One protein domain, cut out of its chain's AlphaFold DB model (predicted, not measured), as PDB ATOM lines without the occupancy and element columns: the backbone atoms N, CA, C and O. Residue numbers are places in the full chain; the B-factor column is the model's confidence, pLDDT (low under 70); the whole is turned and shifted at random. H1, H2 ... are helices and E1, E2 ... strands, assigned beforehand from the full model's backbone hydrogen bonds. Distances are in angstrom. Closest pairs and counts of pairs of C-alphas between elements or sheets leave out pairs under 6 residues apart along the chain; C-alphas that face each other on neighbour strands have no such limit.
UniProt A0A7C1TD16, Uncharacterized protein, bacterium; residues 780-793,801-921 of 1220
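This is residues 780 to 793 and 801 to 921 of the 1220 residues of an uncharacterized protein of bacterium (UniProt A0A7C1TD16). Three small twisted sheets follow one another along the longest axis: E2 E3 E4 toward one end, E1 E5 E6 E7 E8 in the middle, and E9 E10 E11 at the other end. The last two form a sandwich, with E9 the strand of its sheet nearest to the five-stranded one, while the short helix H1 only grazes the first sheet. The printed part has 135 residues with one named helix, then eleven named strands; it is mostly strand. The middle sheet, in the order E1 E5 E6 E7 E8, is mixed, and the other two, in chain order, are antiparallel. The whole is compact, with a radius of gyration of the C-alphas of 15.5 A and spans of 52 by 36 by 23 A.

H1, residues 782 to 787, only grazes the sheet of E2, residues 816 to 820, E3, residues 823 to 828, and E4, residues 836 to 842. In H1, 0 of 2 O i to N i+4 pairs and 2 of 3 O i to N i+3 pairs are within hydrogen-bond range. E1, residues 801 to 804, is parallel to E5, residues 848 to 852, with N 803 and O 849 2.9 A apart. The closest C-alphas of E1 and E2 are those of Thr 802 and Tyr 817, 7.1 A apart. E2 E3 E4 is a meander, each strand the antiparallel neighbour of the one before; N 818 and O 825 are 2.9 A apart, N 824 and O 841 2.8 A. E5 begins a second meander with E6, residues 855 to 859, E7, residues 864 to 868, and E8, residues 874 to 878; N 857 and O 850, N 856 and O 867, and N 866 and O 876 are each 2.8 A apart. A third meander is E9, residues 884 to 892, E10, residues 895 to 902, and E11, residues 909 to 915; N 885 and O 901, and N 896 and O 914, are each 2.8 A apart. In the sandwich, two sheets face to face, the strands of one stand at 26 degrees to those of the other; the closest C-alphas of E6 and E9 are those of Pro 859 and Ser 888, 6.1 A apart.

H1 begins at C-alpha 782, (-1.678, 37.139, 38.801). E4 is 18.3 A long, E9 22.1 A, E10 22.3 A and E11 19.8 A, ending at C-alpha 915, (-21.123, 12.476, 42.030).

The farthest C-alphas, those of Gly 833 and Asp 906, are 53.9 A apart. Residues 794 to 800 are not printed; C-alphas 793 and 801 are 23.6 A apart. The link from E1 to E2 is long. The pLDDT is under 70 in residues 780 to 789, 793, 833 to 835 and 905 to 907.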
ATOM      1  N   LEU A 780      -4.120  31.878  36.439       58.25
ATOM      2  CA  LEU A 780      -4.632  33.145  36.910       58.25
ATOM      3  C   LEU A 780      -3.694  34.236  36.398       58.25
ATOM      4  O   LEU A 780      -2.497  34.173  36.702       58.25
ATOM      5  N   PRO A 781      -4.196  35.250  35.673       56.97
ATOM      6  CA  PRO A 781      -3.443  36.469  35.466       56.97
ATOM      7  C   PRO A 781      -3.192  37.039  36.860       56.97
ATOM      8  O   PRO A 781      -4.089  37.602  37.495       56.97
ATOM      9  N   ARG A 782      -1.989  36.828  37.402       56.81
ATOM     10  CA  ARG A 782      -1.678  37.139  38.801       56.81
ATOM     11  C   ARG A 782      -1.770  38.654  39.093       56.81
ATOM     12  O   ARG A 782      -1.719  39.028  40.262       56.81
ATOM     13  N   ARG A 783      -2.062  39.497  38.076       50.50
ATOM     14  CA  ARG A 783      -2.616  40.873  38.198       50.50
ATOM     15  C   ARG A 783      -3.708  40.989  39.246       50.50
ATOM     16  O   ARG A 783      -3.817  41.997  39.933       50.50
ATOM     17  N   VAL A 784      -4.513  39.946  39.370       58.19
ATOM     18  CA  VAL A 784      -5.651  39.966  40.268       58.19
ATOM     19  C   VAL A 784      -5.277  39.617  41.706       58.19
ATOM     20  O   VAL A 784      -5.894  40.137  42.631       58.19
ATOM     21  N   LEU A 785      -4.222  38.822  41.919       60.50
ATOM     22  CA  LEU A 785      -3.737  38.518  43.269       60.50
ATOM     23  C   LEU A 785      -3.213  39.764  43.978       60.50
ATOM     24  O   LEU A 785      -3.382  39.879  45.180       60.50
ATOM     25  N   LEU A 786      -2.645  40.732  43.254       58.94
ATOM     26  CA  LEU A 786      -2.244  42.009  43.857       58.94
ATOM     27  C   LEU A 786      -3.402  42.876  44.305       58.94
ATOM     28  O   LEU A 786      -3.235  43.733  45.172       58.94
ATOM     29  N   ARG A 787      -4.569  42.695  43.686       62.34
ATOM     30  CA  ARG A 787      -5.753  43.373  44.174       62.34
ATOM     31  C   ARG A 787      -6.136  42.792  45.545       62.34
ATOM     32  O   ARG A 787      -6.647  43.560  46.352       62.34
ATOM     33  N   VAL A 788      -5.814  41.509  45.823       67.56
ATOM     34  CA  VAL A 788      -6.126  40.808  47.084       67.56
ATOM     35  C   VAL A 788      -5.253  41.378  48.185       67.56
ATOM     36  O   VAL A 788      -4.072  41.054  48.295       67.56
ATOM     37  N   ARG A 789      -5.839  42.250  49.006       68.88
ATOM     38  CA  ARG A 789      -5.161  42.805  50.176       68.88
ATOM     39  C   ARG A 789      -5.208  41.785  51.314       68.88
ATOM     40  O   ARG A 789      -6.311  41.448  51.742       68.88
ATOM     41  N   PRO A 790      -4.053  41.331  51.837       70.19
ATOM     42  CA  PRO A 790      -4.030  40.599  53.093       70.19
ATOM     43  C   PRO A 790      -4.705  41.445  54.180       70.19
ATOM     44  O   PRO A 790      -4.453  42.648  54.291       70.19
ATOM     45  N   ARG A 791      -5.551  40.820  54.993       75.75
ATOM     46  CA  ARG A 791      -6.221  41.390  56.167       75.75
ATOM     47  C   ARG A 791      -5.211  41.837  57.222       75.75
ATOM     48  O   ARG A 791      -5.487  42.754  57.991       75.75
ATOM     49  N   SER A 792      -4.026  41.220  57.252       76.62
ATOM     50  CA  SER A 792      -2.913  41.628  58.113       76.62
ATOM     51  C   SER A 792      -1.562  41.551  57.398       76.62
ATOM     52  O   SER A 792      -1.384  40.797  56.447       76.62
ATOM     53  N   ARG A 793      -0.556  42.286  57.899       66.62
ATOM     54  CA  ARG A 793       0.822  42.245  57.363       66.62
ATOM     55  C   ARG A 793       1.501  40.874  57.485       66.62
ATOM     56  O   ARG A 793       2.514  40.655  56.831       66.62
ATOM     57  N   ASP A 801      -4.557  26.238  42.903       86.69
ATOM     58  CA  ASP A 801      -4.724  25.699  41.547       86.69
ATOM     59  C   ASP A 801      -6.212  25.407  41.303       86.69
ATOM     60  O   ASP A 801      -6.806  24.539  41.941       86.69
ATOM     61  N   THR A 802      -6.835  26.189  40.423       91.06
ATOM     62  CA  THR A 802      -8.271  26.103  40.144       91.06
ATOM     63  C   THR A 802      -8.477  25.309  38.868       91.06
ATOM     64  O   THR A 802      -8.149  25.760  37.765       91.06
ATOM     65  N   ARG A 803      -9.038  24.112  39.016       90.50
ATOM     66  CA  ARG A 803      -9.287  23.191  37.909       90.50
ATOM     67  C   ARG A 803     -10.751  23.223  37.518       90.50
ATOM     68  O   ARG A 803     -11.623  23.265  38.376       90.50
ATOM     69  N   ILE A 804     -11.025  23.145  36.223       92.38
ATOM     70  CA  ILE A 804     -12.380  22.878  35.734       92.38
ATOM     71  C   ILE A 804     -12.532  21.365  35.609       92.38
ATOM     72  O   ILE A 804     -11.680  20.703  35.009       92.38
ATOM     73  N   GLY A 805     -13.590  20.806  36.195       92.25
ATOM     74  CA  GLY A 805     -13.895  19.383  36.082       92.25
ATOM     75  C   GLY A 805     -13.966  18.959  34.614       92.25
ATOM     76  O   GLY A 805     -14.606  19.626  33.803       92.25
ATOM     77  N   LYS A 806     -13.307  17.855  34.240       89.06
ATOM     78  CA  LYS A 806     -13.195  17.437  32.834       89.06
ATOM     79  C   LYS A 806     -14.581  17.285  32.187       89.06
ATOM     80  O   LYS A 806     -15.342  16.383  32.535       89.06
ATOM     81  N   GLY A 807     -14.862  18.139  31.202       87.88
ATOM     82  CA  GLY A 807     -16.105  18.167  30.430       87.88
ATOM     83  C   GLY A 807     -17.279  18.910  31.085       87.88
ATOM     84  O   GLY A 807     -18.387  18.803  30.556       87.88
ATOM     85  N   PHE A 808     -17.048  19.616  32.197       92.38
ATOM     86  CA  PHE A 808     -17.932  20.671  32.698       92.38
ATOM     87  C   PHE A 808     -17.583  22.006  32.023       92.38
ATOM     88  O   PHE A 808     -16.397  22.270  31.817       92.38
ATOM     89  N   PRO A 809     -18.577  22.859  31.720       89.62
ATOM     90  CA  PRO A 809     -18.319  24.156  31.113       89.62
ATOM     91  C   PRO A 809     -17.628  25.088  32.110       89.62
ATOM     92  O   PRO A 809     -18.017  25.174  33.280       89.62
ATOM     93  N   ARG A 810     -16.628  25.839  31.640       87.69
ATOM     94  CA  ARG A 810     -16.031  26.922  32.428       87.69
ATOM     95  C   ARG A 810     -17.019  28.085  32.528       87.69
ATOM     96  O   ARG A 810     -17.441  28.631  31.512       87.69
ATOM     97  N   LYS A 811     -17.344  28.510  33.750       90.19
ATOM     98  CA  LYS A 811     -18.147  29.715  33.979       90.19
ATOM     99  C   LYS A 811     -17.292  30.966  33.715       90.19
ATOM    100  O   LYS A 811     -16.212  31.067  34.307       90.19
ATOM    101  N   PRO A 812     -17.710  31.899  32.834       87.12
ATOM    102  CA  PRO A 812     -16.935  33.108  32.534       87.12
ATOM    103  C   PRO A 812     -16.607  33.937  33.778       87.12
ATOM    104  O   PRO A 812     -15.534  34.519  33.863       87.12
ATOM    105  N   ASP A 813     -17.501  33.909  34.761       89.38
ATOM    106  CA  ASP A 813     -17.456  34.659  36.008       89.38
ATOM    107  C   ASP A 813     -16.857  33.855  37.184       89.38
ATOM    108  O   ASP A 813     -17.096  34.202  38.340       89.38
ATOM    109  N   THR A 814     -16.117  32.767  36.917       91.12
ATOM    110  CA  THR A 814     -15.478  31.939  37.963       91.12
ATOM    111  C   THR A 814     -14.551  32.797  38.839       91.12
ATOM    112  O   THR A 814     -13.590  33.358  38.302       91.12
ATOM    113  N   PRO A 815     -14.775  32.865  40.169       91.62
ATOM    114  CA  PRO A 815     -13.919  33.610  41.084       91.62
ATOM    115  C   PRO A 815     -12.486  33.095  41.116       91.62
ATOM    116  O   PRO A 815     -12.179  31.967  40.722       91.62
ATOM    117  N   ILE A 816     -11.604  33.918  41.672       88.12
ATOM    118  CA  ILE A 816     -10.263  33.474  42.041       88.12
ATOM    119  C   ILE A 816     -10.291  32.953  43.461       88.12
ATOM    120  O   ILE A 816     -10.722  33.660  44.370       88.12
ATOM    121  N   TYR A 817      -9.748  31.756  43.648       92.38
ATOM    122  CA  TYR A 817      -9.601  31.147  44.958       92.38
ATOM    123  C   TYR A 817      -8.170  31.292  45.465       92.38
ATOM    124  O   TYR A 817      -7.196  30.983  44.766       92.38
ATOM    125  N   VAL A 818      -8.036  31.757  46.701       91.06
ATOM    126  CA  VAL A 818      -6.758  31.876  47.401       91.06
ATOM    127  C   VAL A 818      -6.870  31.245  48.781       91.06
ATOM    128  O   VAL A 818      -7.939  31.260  49.375       91.06
ATOM    129  N   VAL A 819      -5.771  30.721  49.311       91.19
ATOM    130  CA  VAL A 819      -5.650  30.435  50.741       91.19
ATOM    131  C   VAL A 819      -5.030  31.651  51.412       91.19
ATOM    132  O   VAL A 819      -3.932  32.057  51.022       91.19
ATOM    133  N   ALA A 820      -5.732  32.222  52.388       87.69
ATOM    134  CA  ALA A 820      -5.278  33.311  53.244       87.69
ATOM    135  C   ALA A 820      -5.249  32.812  54.698       87.69
ATOM    136  O   ALA A 820      -6.293  32.582  55.302       87.69
ATOM    137  N   GLY A 821      -4.056  32.550  55.243       87.38
ATOM    138  CA  GLY A 821      -3.938  31.859  56.534       87.38
ATOM    139  C   GLY A 821      -4.474  30.421  56.462       87.38
ATOM    140  O   GLY A 821      -3.925  29.611  55.719       87.38
ATOM    141  N   SER A 822      -5.530  30.121  57.222       90.56
ATOM    142  CA  SER A 822      -6.243  28.830  57.256       90.56
ATOM    143  C   SER A 822      -7.647  28.927  56.644       90.56
ATOM    144  O   SER A 822      -8.582  28.269  57.094       90.56
ATOM    145  N   GLU A 823      -7.834  29.812  55.663       94.62
ATOM    146  CA  GLU A 823      -9.114  30.007  54.982       94.62
ATOM    147  C   GLU A 823      -8.948  29.987  53.464       94.62
ATOM    148  O   GLU A 823      -8.038  30.609  52.916       94.62
ATOM    149  N   LEU A 824      -9.873  29.320  52.777       95.88
ATOM    150  CA  LEU A 824     -10.123  29.450  51.350       95.88
ATOM    151  C   LEU A 824     -11.004  30.679  51.122       95.88
ATOM    152  O   LEU A 824     -12.144  30.721  51.576       95.88
ATOM    153  N   VAL A 825     -10.492  31.664  50.393       94.06
ATOM    154  CA  VAL A 825     -11.173  32.929  50.110       94.06
ATOM    155  C   VAL A 825     -11.420  33.054  48.611       94.06
ATOM    156  O   VAL A 825     -10.496  32.891  47.809       94.06
ATOM    157  N   ALA A 826     -12.661  33.360  48.231       94.31
ATOM    158  CA  ALA A 826     -13.050  33.602  46.846       94.31
ATOM    159  C   ALA A 826     -13.162  35.103  46.554       94.31
ATOM    160  O   ALA A 826     -13.796  35.848  47.305       94.31
ATOM    161  N   PHE A 827     -12.581  35.544  45.440       89.31
ATOM    162  CA  PHE A 827     -12.606  36.936  44.995       89.31
ATOM    163  C   PHE A 827     -13.281  37.077  43.637       89.31
ATOM    164  O   PHE A 827     -12.884  36.423  42.672       89.31
ATOM    165  N   ASP A 828     -14.247  37.992  43.567       88.81
ATOM    166  CA  ASP A 828     -14.779  38.498  42.308       88.81
ATOM    167  C   ASP A 828     -13.876  39.606  41.773       88.81
ATOM    168  O   ASP A 828     -13.549  40.580  42.460       88.81
ATOM    169  N   ILE A 829     -13.444  39.424  40.537       75.12
ATOM    170  CA  ILE A 829     -12.346  40.180  39.942       75.12
ATOM    171  C   ILE A 829     -12.847  41.224  38.955       75.12
ATOM    172  O   ILE A 829     -12.134  42.199  38.693       75.12
ATOM    173  N   ASP A 830     -14.071  41.011  38.474       78.81
ATOM    174  CA  ASP A 830     -14.759  41.824  37.480       78.81
ATOM    175  C   ASP A 830     -15.761  42.794  38.133       78.81
ATOM    176  O   ASP A 830     -16.284  43.676  37.457       78.81
ATOM    177  N   ALA A 831     -15.994  42.692  39.449       81.38
ATOM    178  CA  ALA A 831     -16.829  43.634  40.194       81.38
ATOM    179  C   ALA A 831     -16.306  45.086  40.089       81.38
ATOM    180  O   ALA A 831     -15.151  45.379  40.432       81.38
ATOM    181  N   GLU A 832     -17.176  46.005  39.647       72.56
ATOM    182  CA  GLU A 832     -16.905  47.445  39.584       72.56
ATOM    183  C   GLU A 832     -16.495  47.983  40.968       72.56
ATOM    184  O   GLU A 832     -17.170  47.745  41.968       72.56
ATOM    185  N   GLY A 833     -15.362  48.688  41.042       65.62
ATOM    186  CA  GLY A 833     -14.817  49.246  42.293       65.62
ATOM    187  C   GLY A 833     -13.611  48.503  42.880       65.62
ATOM    188  O   GLY A 833     -12.950  49.034  43.768       65.62
ATOM    189  N   GLY A 834     -13.249  47.340  42.332       58.81
ATOM    190  CA  GLY A 834     -12.069  46.593  42.760       58.81
ATOM    191  C   GLY A 834     -12.352  45.711  43.976       58.81
ATOM    192  O   GLY A 834     -12.441  46.184  45.099       58.81
ATOM    193  N   GLN A 835     -12.413  44.408  43.706       63.66
ATOM    194  CA  GLN A 835     -12.514  43.296  44.653       63.66
ATOM    195  C   GLN A 835     -13.659  43.317  45.653       63.66
ATOM    196  O   GLN A 835     -13.593  43.908  46.729       63.66
ATOM    197  N   ARG A 836     -14.635  42.461  45.366       80.00
ATOM    198  CA  ARG A 836     -15.547  41.951  46.377       80.00
ATOM    199  C   ARG A 836     -15.052  40.569  46.798       80.00
ATOM    200  O   ARG A 836     -15.103  39.630  46.004       80.00
ATOM    201  N   GLN A 837     -14.546  40.450  48.029       91.19
ATOM    202  CA  GLN A 837     -14.459  39.138  48.674       91.19
ATOM    203  C   GLN A 837     -15.876  38.565  48.681       91.19
ATOM    204  O   GLN A 837     -16.803  39.212  49.171       91.19
ATOM    205  N   LEU A 838     -16.042  37.392  48.086       93.62
ATOM    206  CA  LEU A 838     -17.338  36.746  47.972       93.62
ATOM    207  C   LEU A 838     -17.643  35.930  49.227       93.62
ATOM    208  O   LEU A 838     -18.668  36.145  49.863       93.62
ATOM    209  N   PHE A 839     -16.708  35.062  49.619       96.44
ATOM    210  CA  PHE A 839     -16.778  34.267  50.843       96.44
ATOM    211  C   PHE A 839     -15.380  33.903  51.351       96.44
ATOM    212  O   PHE A 839     -14.385  34.048  50.633       96.44
ATOM    213  N   ALA A 840     -15.321  33.429  52.595       95.56
ATOM    214  CA  ALA A 840     -14.155  32.799  53.196       95.56
ATOM    215  C   ALA A 840     -14.605  31.569  53.998       95.56
ATOM    216  O   ALA A 840     -15.557  31.666  54.770       95.56
ATOM    217  N   THR A 841     -13.925  30.440  53.812       97.00
ATOM    218  CA  THR A 841     -14.258  29.158  54.451       97.00
ATOM    219  C   THR A 841     -12.994  28.538  55.043       97.00
ATOM    220  O   THR A 841     -11.981  28.498  54.346       97.00
ATOM    221  N   PRO A 842     -13.009  28.037  56.290       95.75
ATOM    222  CA  PRO A 842     -11.828  27.441  56.909       95.75
ATOM    223  C   PRO A 842     -11.370  26.174  56.173       95.75
ATOM    224  O   PRO A 842     -12.194  25.334  55.808       95.75
ATOM    225  N   VAL A 843     -10.054  26.054  55.980       95.69
ATOM    226  CA  VAL A 843      -9.363  24.891  55.398       95.69
ATOM    227  C   VAL A 843      -8.013  24.691  56.086       95.69
ATOM    228  O   VAL A 843      -7.347  25.666  56.444       95.69
ATOM    229  N   GLU A 844      -7.571  23.446  56.239       88.62
ATOM    230  CA  GLU A 844      -6.265  23.151  56.839       88.62
ATOM    231  C   GLU A 844      -5.150  23.111  55.798       88.62
ATOM    232  O   GLU A 844      -4.130  23.798  55.917       88.62
ATOM    233  N   PHE A 845      -5.344  22.311  54.748       88.75
ATOM    234  CA  PHE A 845      -4.371  22.158  53.682       88.75
ATOM    235  C   PHE A 845      -5.062  21.847  52.360       88.75
ATOM    236  O   PHE A 845      -5.753  20.847  52.201       88.75
ATOM    237  N   LEU A 846      -4.810  22.709  51.377       91.19
ATOM    238  CA  LEU A 846      -5.461  22.655  50.078       91.19
ATOM    239  C   LEU A 846      -4.425  22.797  48.963       91.19
ATOM    240  O   LEU A 846      -3.695  23.794  48.906       91.19
ATOM    241  N   GLU A 847      -4.340  21.808  48.076       89.50
ATOM    242  CA  GLU A 847      -3.458  21.857  46.899       89.50
ATOM    243  C   GLU A 847      -4.160  22.509  45.705       89.50
ATOM    244  O   GLU A 847      -3.614  23.405  45.055       89.50
ATOM    245  N   HIS A 848      -5.399  22.094  45.455       93.31
ATOM    246  CA  HIS A 848      -6.222  22.533  44.336       93.31
ATOM    247  C   HIS A 848      -7.702  22.555  44.726       93.31
ATOM    248  O   HIS A 848      -8.121  21.910  45.683       93.31
ATOM    249  N   VAL A 849      -8.505  23.256  43.930       96.00
ATOM    250  CA  VAL A 849      -9.974  23.192  43.956       96.00
ATOM    251  C   VAL A 849     -10.500  22.800  42.583       96.00
ATOM    252  O   VAL A 849      -9.825  23.012  41.569       96.00
ATOM    253  N   ILE A 850     -11.697  22.217  42.529       95.69
ATOM    254  CA  ILE A 850     -12.299  21.758  41.270       95.69
ATOM    255  C   ILE A 850     -13.676  22.392  41.089       95.69
ATOM    256  O   ILE A 850     -14.576  22.153  41.883       95.69
ATOM    257  N   VAL A 851     -13.864  23.165  40.024       95.88
ATOM    258  CA  VAL A 851     -15.145  23.787  39.668       95.88
ATOM    259  C   VAL A 851     -15.902  22.887  38.693       95.88
ATOM    260  O   VAL A 851     -15.401  22.551  37.617       95.88
ATOM    261  N   CYS A 852     -17.122  22.512  39.064       95.81
ATOM    262  CA  CYS A 852     -18.048  21.676  38.305       95.81
ATOM    263  C   CYS A 852     -19.340  22.456  38.071       95.81
ATOM    264  O   CYS A 852     -20.275  22.382  38.865       95.81
ATOM    265  N   GLY A 853     -19.383  23.250  37.000       94.31
ATOM    266  CA  GLY A 853     -20.502  24.162  36.768       94.31
ATOM    267  C   GLY A 853     -20.558  25.244  37.849       94.31
ATOM    268  O   GLY A 853     -19.696  26.113  37.881       94.31
ATOM    269  N   ASP A 854     -21.577  25.194  38.701       96.44
ATOM    270  CA  ASP A 854     -21.796  26.111  39.829       96.44
ATOM    271  C   ASP A 854     -21.308  25.547  41.183       96.44
ATOM    272  O   ASP A 854     -21.490  26.163  42.231       96.44
ATOM    273  N   THR A 855     -20.693  24.365  41.179       97.81
ATOM    274  CA  THR A 855     -20.258  23.667  42.391       97.81
ATOM    275  C   THR A 855     -18.732  23.673  42.492       97.81
ATOM    276  O   THR A 855     -18.047  23.210  41.582       97.81
ATOM    277  N   LEU A 856     -18.188  24.185  43.592       97.94
ATOM    278  CA  LEU A 856     -16.763  24.198  43.919       97.94
ATOM    279  C   LEU A 856     -16.439  23.070  44.894       97.94
ATOM    280  O   LEU A 856     -16.876  23.100  46.038       97.94
ATOM    281  N   LEU A 857     -15.631  22.110  44.463       98.19
ATOM    282  CA  LEU A 857     -15.144  21.017  45.296       98.19
ATOM    283  C   LEU A 857     -13.864  21.437  46.010       98.19
ATOM    284  O   LEU A 857     -12.901  21.869  45.363       98.19
ATOM    285  N   VAL A 858     -13.851  21.248  47.327       97.75
ATOM    286  CA  VAL A 858     -12.743  21.579  48.220       97.75
ATOM    287  C   VAL A 858     -12.242  20.287  48.876       97.75
ATOM    288  O   VAL A 858     -12.815  19.840  49.871       97.75
ATOM    289  N   PRO A 859     -11.221  19.631  48.291       95.69
ATOM    290  CA  PRO A 859     -10.555  18.486  48.902       95.69
ATOM    291  C   PRO A 859      -9.530  18.975  49.932       95.69
ATOM    292  O   PRO A 859      -8.350  19.127  49.617       95.69
ATOM    293  N   ASP A 860     -10.001  19.262  51.141       93.69
ATOM    294  CA  ASP A 860      -9.149  19.523  52.303       93.69
ATOM    295  C   ASP A 860      -8.537  18.205  52.815       93.69
ATOM    296  O   ASP A 860      -9.001  17.110  52.486       93.69
ATOM    297  N   MET A 861      -7.484  18.298  53.622       87.88
ATOM    298  CA  MET A 861      -6.699  17.147  54.074       87.88
ATOM    299  C   MET A 861      -7.538  16.094  54.807       87.88
ATOM    300  O   MET A 861      -7.303  14.904  54.618       87.88
ATOM    301  N   GLU A 862      -8.525  16.514  55.600       91.19
ATOM    302  CA  GLU A 862      -9.405  15.611  56.359       91.19
ATOM    303  C   GLU A 862     -10.885  15.726  55.982       91.19
ATOM    304  O   GLU A 862     -11.728  14.974  56.477       91.19
ATOM    305  N   ARG A 863     -11.219  16.666  55.093       94.19
ATOM    306  CA  ARG A 863     -12.599  16.992  54.727       94.19
ATOM    307  C   ARG A 863     -12.737  17.101  53.221       94.19
ATOM    308  O   ARG A 863     -11.916  17.702  52.542       94.19
ATOM    309  N   LEU A 864     -13.822  16.560  52.687       96.88
ATOM    310  CA  LEU A 864     -14.220  16.833  51.316       96.88
ATOM    311  C   LEU A 864     -15.605  17.443  51.341       96.88
ATOM    312  O   LEU A 864     -16.567  16.777  51.708       96.88
ATOM    313  N   PHE A 865     -15.710  18.681  50.894       98.00
ATOM    314  CA  PHE A 865     -16.988  19.367  50.823       98.00
ATOM    315  C   PHE A 865     -17.111  20.147  49.524       98.00
ATOM    316  O   PHE A 865     -16.129  20.404  48.821       98.00
ATOM    317  N   ALA A 866     -18.346  20.498  49.198       98.25
ATOM    318  CA  ALA A 866     -18.663  21.308  48.048       98.25
ATOM    319  C   ALA A 866     -19.398  22.570  48.457       98.25
ATOM    320  O   ALA A 866     -20.333  22.535  49.255       98.25
ATOM    321  N   LEU A 867     -18.990  23.674  47.852       98.25
ATOM    322  CA  LEU A 867     -19.606  24.976  48.015       98.25
ATOM    323  C   LEU A 867     -20.283  25.391  46.711       98.25
ATOM    324  O   LEU A 867     -19.914  24.939  45.626       98.25
ATOM    325  N   ASP A 868     -21.237  26.302  46.789       97.88
ATOM    326  CA  ASP A 868     -21.549  27.143  45.647       97.88
ATOM    327  C   ASP A 868     -20.313  27.982  45.290       97.88
ATOM    328  O   ASP A 868     -19.738  28.667  46.139       97.88
ATOM    329  N   TYR A 869     -19.883  27.907  44.031       96.38
ATOM    330  CA  TYR A 869     -18.603  28.471  43.589       96.38
ATOM    331  C   TYR A 869     -18.483  29.987  43.807       96.38
ATOM    332  O   TYR A 869     -17.370  30.506  43.881       96.38
ATOM    333  N   ARG A 870     -19.612  30.701  43.918       95.12
ATOM    334  CA  ARG A 870     -19.635  32.156  44.072       95.12
ATOM    335  C   ARG A 870     -20.059  32.591  45.468       95.12
ATOM    336  O   ARG A 870     -19.405  33.455  46.024       95.12
ATOM    337  N   SER A 871     -21.128  32.042  46.033       96.69
ATOM    338  CA  SER A 871     -21.646  32.462  47.347       96.69
ATOM    339  C   SER A 871     -20.936  31.805  48.533       96.69
ATOM    340  O   SER A 871     -20.980  32.350  49.632       96.69
ATOM    341  N   GLY A 872     -20.274  30.661  48.326       97.12
ATOM    342  CA  GLY A 872     -19.640  29.897  49.402       97.12
ATOM    343  C   GLY A 872     -20.615  29.087  50.254       97.12
ATOM    344  O   GLY A 872     -20.194  28.508  51.252       97.12
ATOM    345  N   GLU A 873     -21.900  29.034  49.886       97.81
ATOM    346  CA  GLU A 873     -22.900  28.222  50.580       97.81
ATOM    347  C   GLU A 873     -22.541  26.735  50.489       97.81
ATOM    348  O   GLU A 873     -22.251  26.225  49.404       97.81
ATOM    349  N   LEU A 874     -22.554  26.032  51.625       97.88
ATOM    350  CA  LEU A 874     -22.282  24.599  51.680       97.88
ATOM    351  C   LEU A 874     -23.386  23.830  50.948       97.88
ATOM    352  O   LEU A 874     -24.543  23.855  51.355       97.88
ATOM    353  N   ARG A 875     -23.016  23.107  49.888       97.31
ATOM    354  CA  ARG A 875     -23.934  22.244  49.133       97.31
ATOM    355  C   ARG A 875     -23.991  20.838  49.708       97.31
ATOM    356  O   ARG A 875     -25.067  20.258  49.798       97.31
ATOM    357  N   TRP A 876     -22.835  20.286  50.061       97.88
ATOM    358  CA  TRP A 876     -22.711  18.979  50.700       97.88
ATOM    359  C   TRP A 876     -21.325  18.822  51.336       97.88
ATOM    360  O   TRP A 876     -20.361  19.459  50.913       97.88
ATOM    361  N   GLU A 877     -21.216  17.935  52.322       97.38
ATOM    362  CA  GLU A 877     -19.959  17.532  52.958       97.38
ATOM    363  C   GLU A 877     -19.911  16.006  53.081       97.38
ATOM    364  O   GLU A 877     -20.919  15.349  53.339       97.38
ATOM    365  N   LEU A 878     -18.742  15.429  52.822       94.31
ATOM    366  CA  LEU A 878     -18.509  13.998  52.897       94.31
ATOM    367  C   LEU A 878     -18.089  13.616  54.320       94.31
ATOM    368  O   LEU A 878     -16.947  13.835  54.712       94.31
ATOM    369  N   GLU A 879     -18.990  12.981  55.062       88.12
ATOM    370  CA  GLU A 879     -18.725  12.570  56.445       88.12
ATOM    371  C   GLU A 879     -17.975  11.231  56.526       88.12
ATOM    372  O   GLU A 879     -18.362  10.241  55.895       88.12
ATOM    373  N   PHE A 880     -16.920  11.170  57.338       84.56
ATOM    374  CA  PHE A 880     -16.215   9.931  57.667       84.56
ATOM    375  C   PHE A 880     -16.428   9.590  59.141       84.56
ATOM    376  O   PHE A 880     -16.352  10.466  59.995       84.56
ATOM    377  N   GLU A 881     -16.648   8.309  59.454       76.50
ATOM    378  CA  GLU A 881     -16.802   7.844  60.847       76.50
ATOM    379  C   GLU A 881     -15.524   8.033  61.681       76.50
ATOM    380  O   GLU A 881     -15.577   8.146  62.901       76.50
ATOM    381  N   GLN A 882     -14.367   8.045  61.017       78.75
ATOM    382  CA  GLN A 882     -13.051   8.254  61.615       78.75
ATOM    383  C   GLN A 882     -12.276   9.265  60.767       78.75
ATOM    384  O   GLN A 882     -12.469   9.262  59.547       78.75
ATOM    385  N   PRO A 883     -11.366  10.068  61.353       82.44
ATOM    386  CA  PRO A 883     -10.514  10.974  60.590       82.44
ATOM    387  C   PRO A 883      -9.759  10.226  59.486       82.44
ATOM    388  O   PRO A 883      -9.090   9.214  59.733       82.44
ATOM    389  N   ARG A 884      -9.895  10.699  58.245       88.62
ATOM    390  CA  ARG A 884      -9.219  10.131  57.076       88.62
ATOM    391  C   ARG A 884      -8.386  11.207  56.401       88.62
ATOM    392  O   ARG A 884      -8.889  12.294  56.169       88.62
ATOM    393  N   LEU A 885      -7.171  10.862  55.990       90.81
ATOM    394  CA  LEU A 885      -6.408  11.655  55.037       90.81
ATOM    395  C   LEU A 885      -7.026  11.486  53.645       90.81
ATOM    396  O   LEU A 885      -7.054  10.379  53.096       90.81
ATOM    397  N   ILE A 886      -7.511  12.584  53.085       93.50
ATOM    398  CA  ILE A 886      -8.203  12.658  51.806       93.50
ATOM    399  C   ILE A 886      -7.236  13.171  50.747       93.50
ATOM    400  O   ILE A 886      -6.618  14.222  50.881       93.50
ATOM    401  N   GLU A 887      -7.153  12.447  49.637       93.69
ATOM    402  CA  GLU A 887      -6.475  12.920  48.437       93.69
ATOM    403  C   GLU A 887      -7.421  12.860  47.241       93.69
ATOM    404  O   GLU A 887      -7.958  11.805  46.885       93.69
ATOM    405  N   SER A 888      -7.606  14.004  46.584       95.12
ATOM    406  CA  SER A 888      -8.385  14.087  45.352       95.12
ATOM    407  C   SER A 888      -7.614  13.475  44.183       95.12
ATOM    408  O   SER A 888      -6.537  13.940  43.816       95.12
ATOM    409  N   LEU A 889      -8.250  12.526  43.504       94.81
ATOM    410  CA  LEU A 889      -7.800  11.932  42.247       94.81
ATOM    411  C   LEU A 889      -8.493  12.577  41.032       94.81
ATOM    412  O   LEU A 889      -8.361  12.100  39.912       94.81
ATOM    413  N   GLY A 890      -9.214  13.686  41.227       93.81
ATOM    414  CA  GLY A 890      -9.818  14.474  40.153       93.81
ATOM    415  C   GLY A 890     -11.168  13.934  39.687       93.81
ATOM    416  O   GLY A 890     -11.818  13.165  40.389       93.81
ATOM    417  N   ILE A 891     -11.609  14.382  38.506       94.75
ATOM    418  CA  ILE A 891     -12.903  14.006  37.925       94.75
ATOM    419  C   ILE A 891     -12.691  13.248  36.628       94.75
ATOM    420  O   ILE A 891     -12.111  13.772  35.675       94.75
ATOM    421  N   THR A 892     -13.251  12.044  36.575       94.44
ATOM    422  CA  THR A 892     -13.233  11.186  35.391       94.44
ATOM    423  C   THR A 892     -14.661  10.778  35.054       94.44
ATOM    424  O   THR A 892     -15.397  10.281  35.903       94.44
ATOM    425  N   THR A 893     -15.090  11.008  33.808       94.31
ATOM    426  CA  THR A 893     -16.447  10.665  33.329       94.31
ATOM    427  C   THR A 893     -17.599  11.221  34.188       94.31
ATOM    428  O   THR A 893     -18.648  10.596  34.298       94.31
ATOM    429  N   GLY A 894     -17.407  12.395  34.800       95.38
ATOM    430  CA  GLY A 894     -18.426  13.060  35.627       95.38
ATOM    431  C   GLY A 894     -18.502  12.583  37.072       95.38
ATOM    432  O   GLY A 894     -19.415  12.989  37.781       95.38
ATOM    433  N   VAL A 895     -17.554  11.753  37.507       97.75
ATOM    434  CA  VAL A 895     -17.434  11.257  38.882       97.75
ATOM    435  C   VAL A 895     -16.125  11.768  39.468       97.75
ATOM    436  O   VAL A 895     -15.088  11.676  38.812       97.75
ATOM    437  N   MET A 896     -16.175  12.325  40.676       97.50
ATOM    438  CA  MET A 896     -15.002  12.670  41.470       97.50
ATOM    439  C   MET A 896     -14.458  11.423  42.162       97.50
ATOM    440  O   MET A 896     -15.210  10.659  42.766       97.50
ATOM    441  N   HIS A 897     -13.146  11.240  42.102       97.69
ATOM    442  CA  HIS A 897     -12.454  10.125  42.735       97.69
ATOM    443  C   HIS A 897     -11.606  10.619  43.888       97.69
ATOM    444  O   HIS A 897     -10.876  11.603  43.759       97.69
ATOM    445  N   VAL A 898     -11.682   9.914  45.009       97.00
ATOM    446  CA  VAL A 898     -10.943  10.247  46.222       97.00
ATOM    447  C   VAL A 898     -10.299   8.996  46.786       97.00
ATOM    448  O   VAL A 898     -10.930   7.941  46.843       97.00
ATOM    449  N   SER A 899      -9.043   9.121  47.211       95.56
ATOM    450  CA  SER A 899      -8.418   8.139  48.089       95.56
ATOM    451  C   SER A 899      -8.550   8.610  49.533       95.56
ATOM    452  O   SER A 899      -8.083   9.698  49.856       95.56
ATOM    453  N   ALA A 900      -9.177   7.800  50.384       94.81
ATOM    454  CA  ALA A 900      -9.307   8.063  51.814       94.81
ATOM    455  C   ALA A 900      -8.434   7.072  52.591       94.81
ATOM    456  O   ALA A 900      -8.621   5.858  52.492       94.81
ATOM    457  N   GLN A 901      -7.452   7.566  53.341       91.19
ATOM    458  CA  GLN A 901      -6.553   6.741  54.151       91.19
ATOM    459  C   GLN A 901      -6.861   6.957  55.633       91.19
ATOM    460  O   GLN A 901      -7.054   8.098  56.032       91.19
ATOM    461  N   PRO A 902      -6.927   5.911  56.469       83.81
ATOM    462  CA  PRO A 902      -7.061   6.110  57.908       83.81
ATOM    463  C   PRO A 902      -5.854   6.874  58.456       83.81
ATOM    464  O   PRO A 902      -4.723   6.631  58.034       83.81
ATOM    465  N   SER A 903      -6.099   7.799  59.387       74.19
ATOM    466  CA  SER A 903      -5.034   8.526  60.093       74.19
ATOM    467  C   SER A 903      -4.183   7.596  60.970       74.19
ATOM    468  O   SER A 903      -3.000   7.858  61.189       74.19
ATOM    469  N   ILE A 904      -4.761   6.472  61.412       71.19
ATOM    470  CA  ILE A 904      -4.105   5.418  62.193       71.19
ATOM    471  C   ILE A 904      -3.721   4.249  61.256       71.19
ATOM    472  O   ILE A 904      -4.551   3.843  60.438       71.19
ATOM    473  N   PRO A 905      -2.506   3.666  61.355       58.62
ATOM    474  CA  PRO A 905      -1.998   2.651  60.417       58.62
ATOM    475  C   PRO A 905      -2.804   1.346  60.267       58.62
ATOM    476  O   PRO A 905      -2.473   0.541  59.397       58.62
ATOM    477  N   ASP A 906      -3.833   1.114  61.081       59.34
ATOM    478  CA  ASP A 906      -4.496  -0.191  61.205       59.34
ATOM    479  C   ASP A 906      -5.603  -0.449  60.165       59.34
ATOM    480  O   ASP A 906      -6.149  -1.551  60.102       59.34
ATOM    481  N   GLY A 907      -5.940   0.530  59.318       64.81
ATOM    482  CA  GLY A 907      -6.989   0.380  58.305       64.81
ATOM    483  C   GLY A 907      -6.488   0.375  56.856       64.81
ATOM    484  O   GLY A 907      -5.487   0.996  56.496       64.81
ATOM    485  N   ASN A 908      -7.242  -0.293  55.980       83.38
ATOM    486  CA  ASN A 908      -7.024  -0.224  54.536       83.38
ATOM    487  C   ASN A 908      -7.387   1.170  53.997       83.38
ATOM    488  O   ASN A 908      -8.307   1.825  54.491       83.38
ATOM    489  N   SER A 909      -6.681   1.612  52.953       89.69
ATOM    490  CA  SER A 909      -7.098   2.793  52.187       89.69
ATOM    491  C   SER A 909      -8.362   2.473  51.388       89.69
ATOM    492  O   SER A 909      -8.575   1.331  50.990       89.69
ATOM    493  N   GLU A 910      -9.177   3.474  51.097       94.62
ATOM    494  CA  GLU A 910     -10.396   3.334  50.302       94.62
ATOM    495  C   GLU A 910     -10.310   4.195  49.044       94.62
ATOM    496  O   GLU A 910      -9.733   5.283  49.054       94.62
ATOM    497  N   LEU A 911     -10.889   3.701  47.952       96.56
ATOM    498  CA  LEU A 911     -11.203   4.470  46.756       96.56
ATOM    499  C   LEU A 911     -12.702   4.762  46.751       96.56
ATOM    500  O   LEU A 911     -13.502   3.827  46.732       96.56
ATOM    501  N   ILE A 912     -13.075   6.037  46.713       97.25
ATOM    502  CA  ILE A 912     -14.469   6.485  46.732       97.25
ATOM    503  C   ILE A 912     -14.776   7.206  45.419       97.25
ATOM    504  O   ILE A 912     -14.026   8.094  45.005       97.25
ATOM    505  N   GLY A 913     -15.869   6.818  44.759       97.81
ATOM    506  CA  GLY A 913     -16.434   7.530  43.613       97.81
ATOM    507  C   GLY A 913     -17.653   8.344  44.029       97.81
ATOM    508  O   GLY A 913     -18.590   7.792  44.605       97.81
ATOM    509  N   ILE A 914     -17.647   9.642  43.739       98.25
ATOM    510  CA  ILE A 914     -18.623  10.621  44.231       98.25
ATOM    511  C   ILE A 914     -19.196  11.395  43.047       98.25
ATOM    512  O   ILE A 914     -18.447  11.880  42.199       98.25
ATOM    513  N   GLU A 915     -20.515  11.536  42.971       98.12
ATOM    514  CA  GLU A 915     -21.123  12.476  42.030       98.12
ATOM    515  C   GLU A 915     -20.887  13.913  42.546       98.12
ATOM    516  O   GLU A 915     -21.350  14.253  43.638       98.12
ATOM    517  N   PRO A 916     -20.130  14.753  41.812       97.94
ATOM    518  CA  PRO A 916     -19.593  16.005  42.342       97.94
ATOM    519  C   PRO A 916     -20.650  17.081  42.626       97.94
ATOM    520  O   PRO A 916     -20.407  17.964  43.441       97.94
ATOM    521  N   LEU A 917     -21.816  17.060  41.982       97.88
ATOM    522  CA  LEU A 917     -22.834  18.095  42.192       97.88
ATOM    523  C   LEU A 917     -23.698  17.837  43.432       97.88
ATOM    524  O   LEU A 917     -24.305  18.767  43.960       97.88
ATOM    525  N   THR A 918     -23.761  16.588  43.892       97.19
ATOM    526  CA  THR A 918     -24.668  16.139  44.960       97.19
ATOM    527  C   THR A 918     -23.955  15.530  46.165       97.19
ATOM    528  O   THR A 918     -24.593  15.326  47.192       97.19
ATOM    529  N   GLY A 919     -22.670  15.185  46.049       97.00
ATOM    530  CA  GLY A 919     -21.912  14.509  47.109       97.00
ATOM    531  C   GLY A 919     -22.258  13.028  47.249       97.00
ATOM    532  O   GLY A 919     -21.774  12.344  48.152       97.00
ATOM    533  N   THR A 920     -23.089  12.498  46.348       96.19
ATOM    534  CA  THR A 920     -23.583  11.127  46.443       96.19
ATOM    535  C   THR A 920     -22.472  10.126  46.138       96.19
ATOM    536  O   THR A 920     -21.919  10.110  45.037       96.19
ATOM    537  N   ARG A 921     -22.184   9.230  47.091       96.25
ATOM    538  CA  ARG A 921     -21.252   8.108  46.896       96.25
ATOM    539  C   ARG A 921     -21.854   7.074  45.939       96.25
ATOM    540  O   ARG A 921     -22.853   6.430  46.261       96.25
TER     541      ARG A 921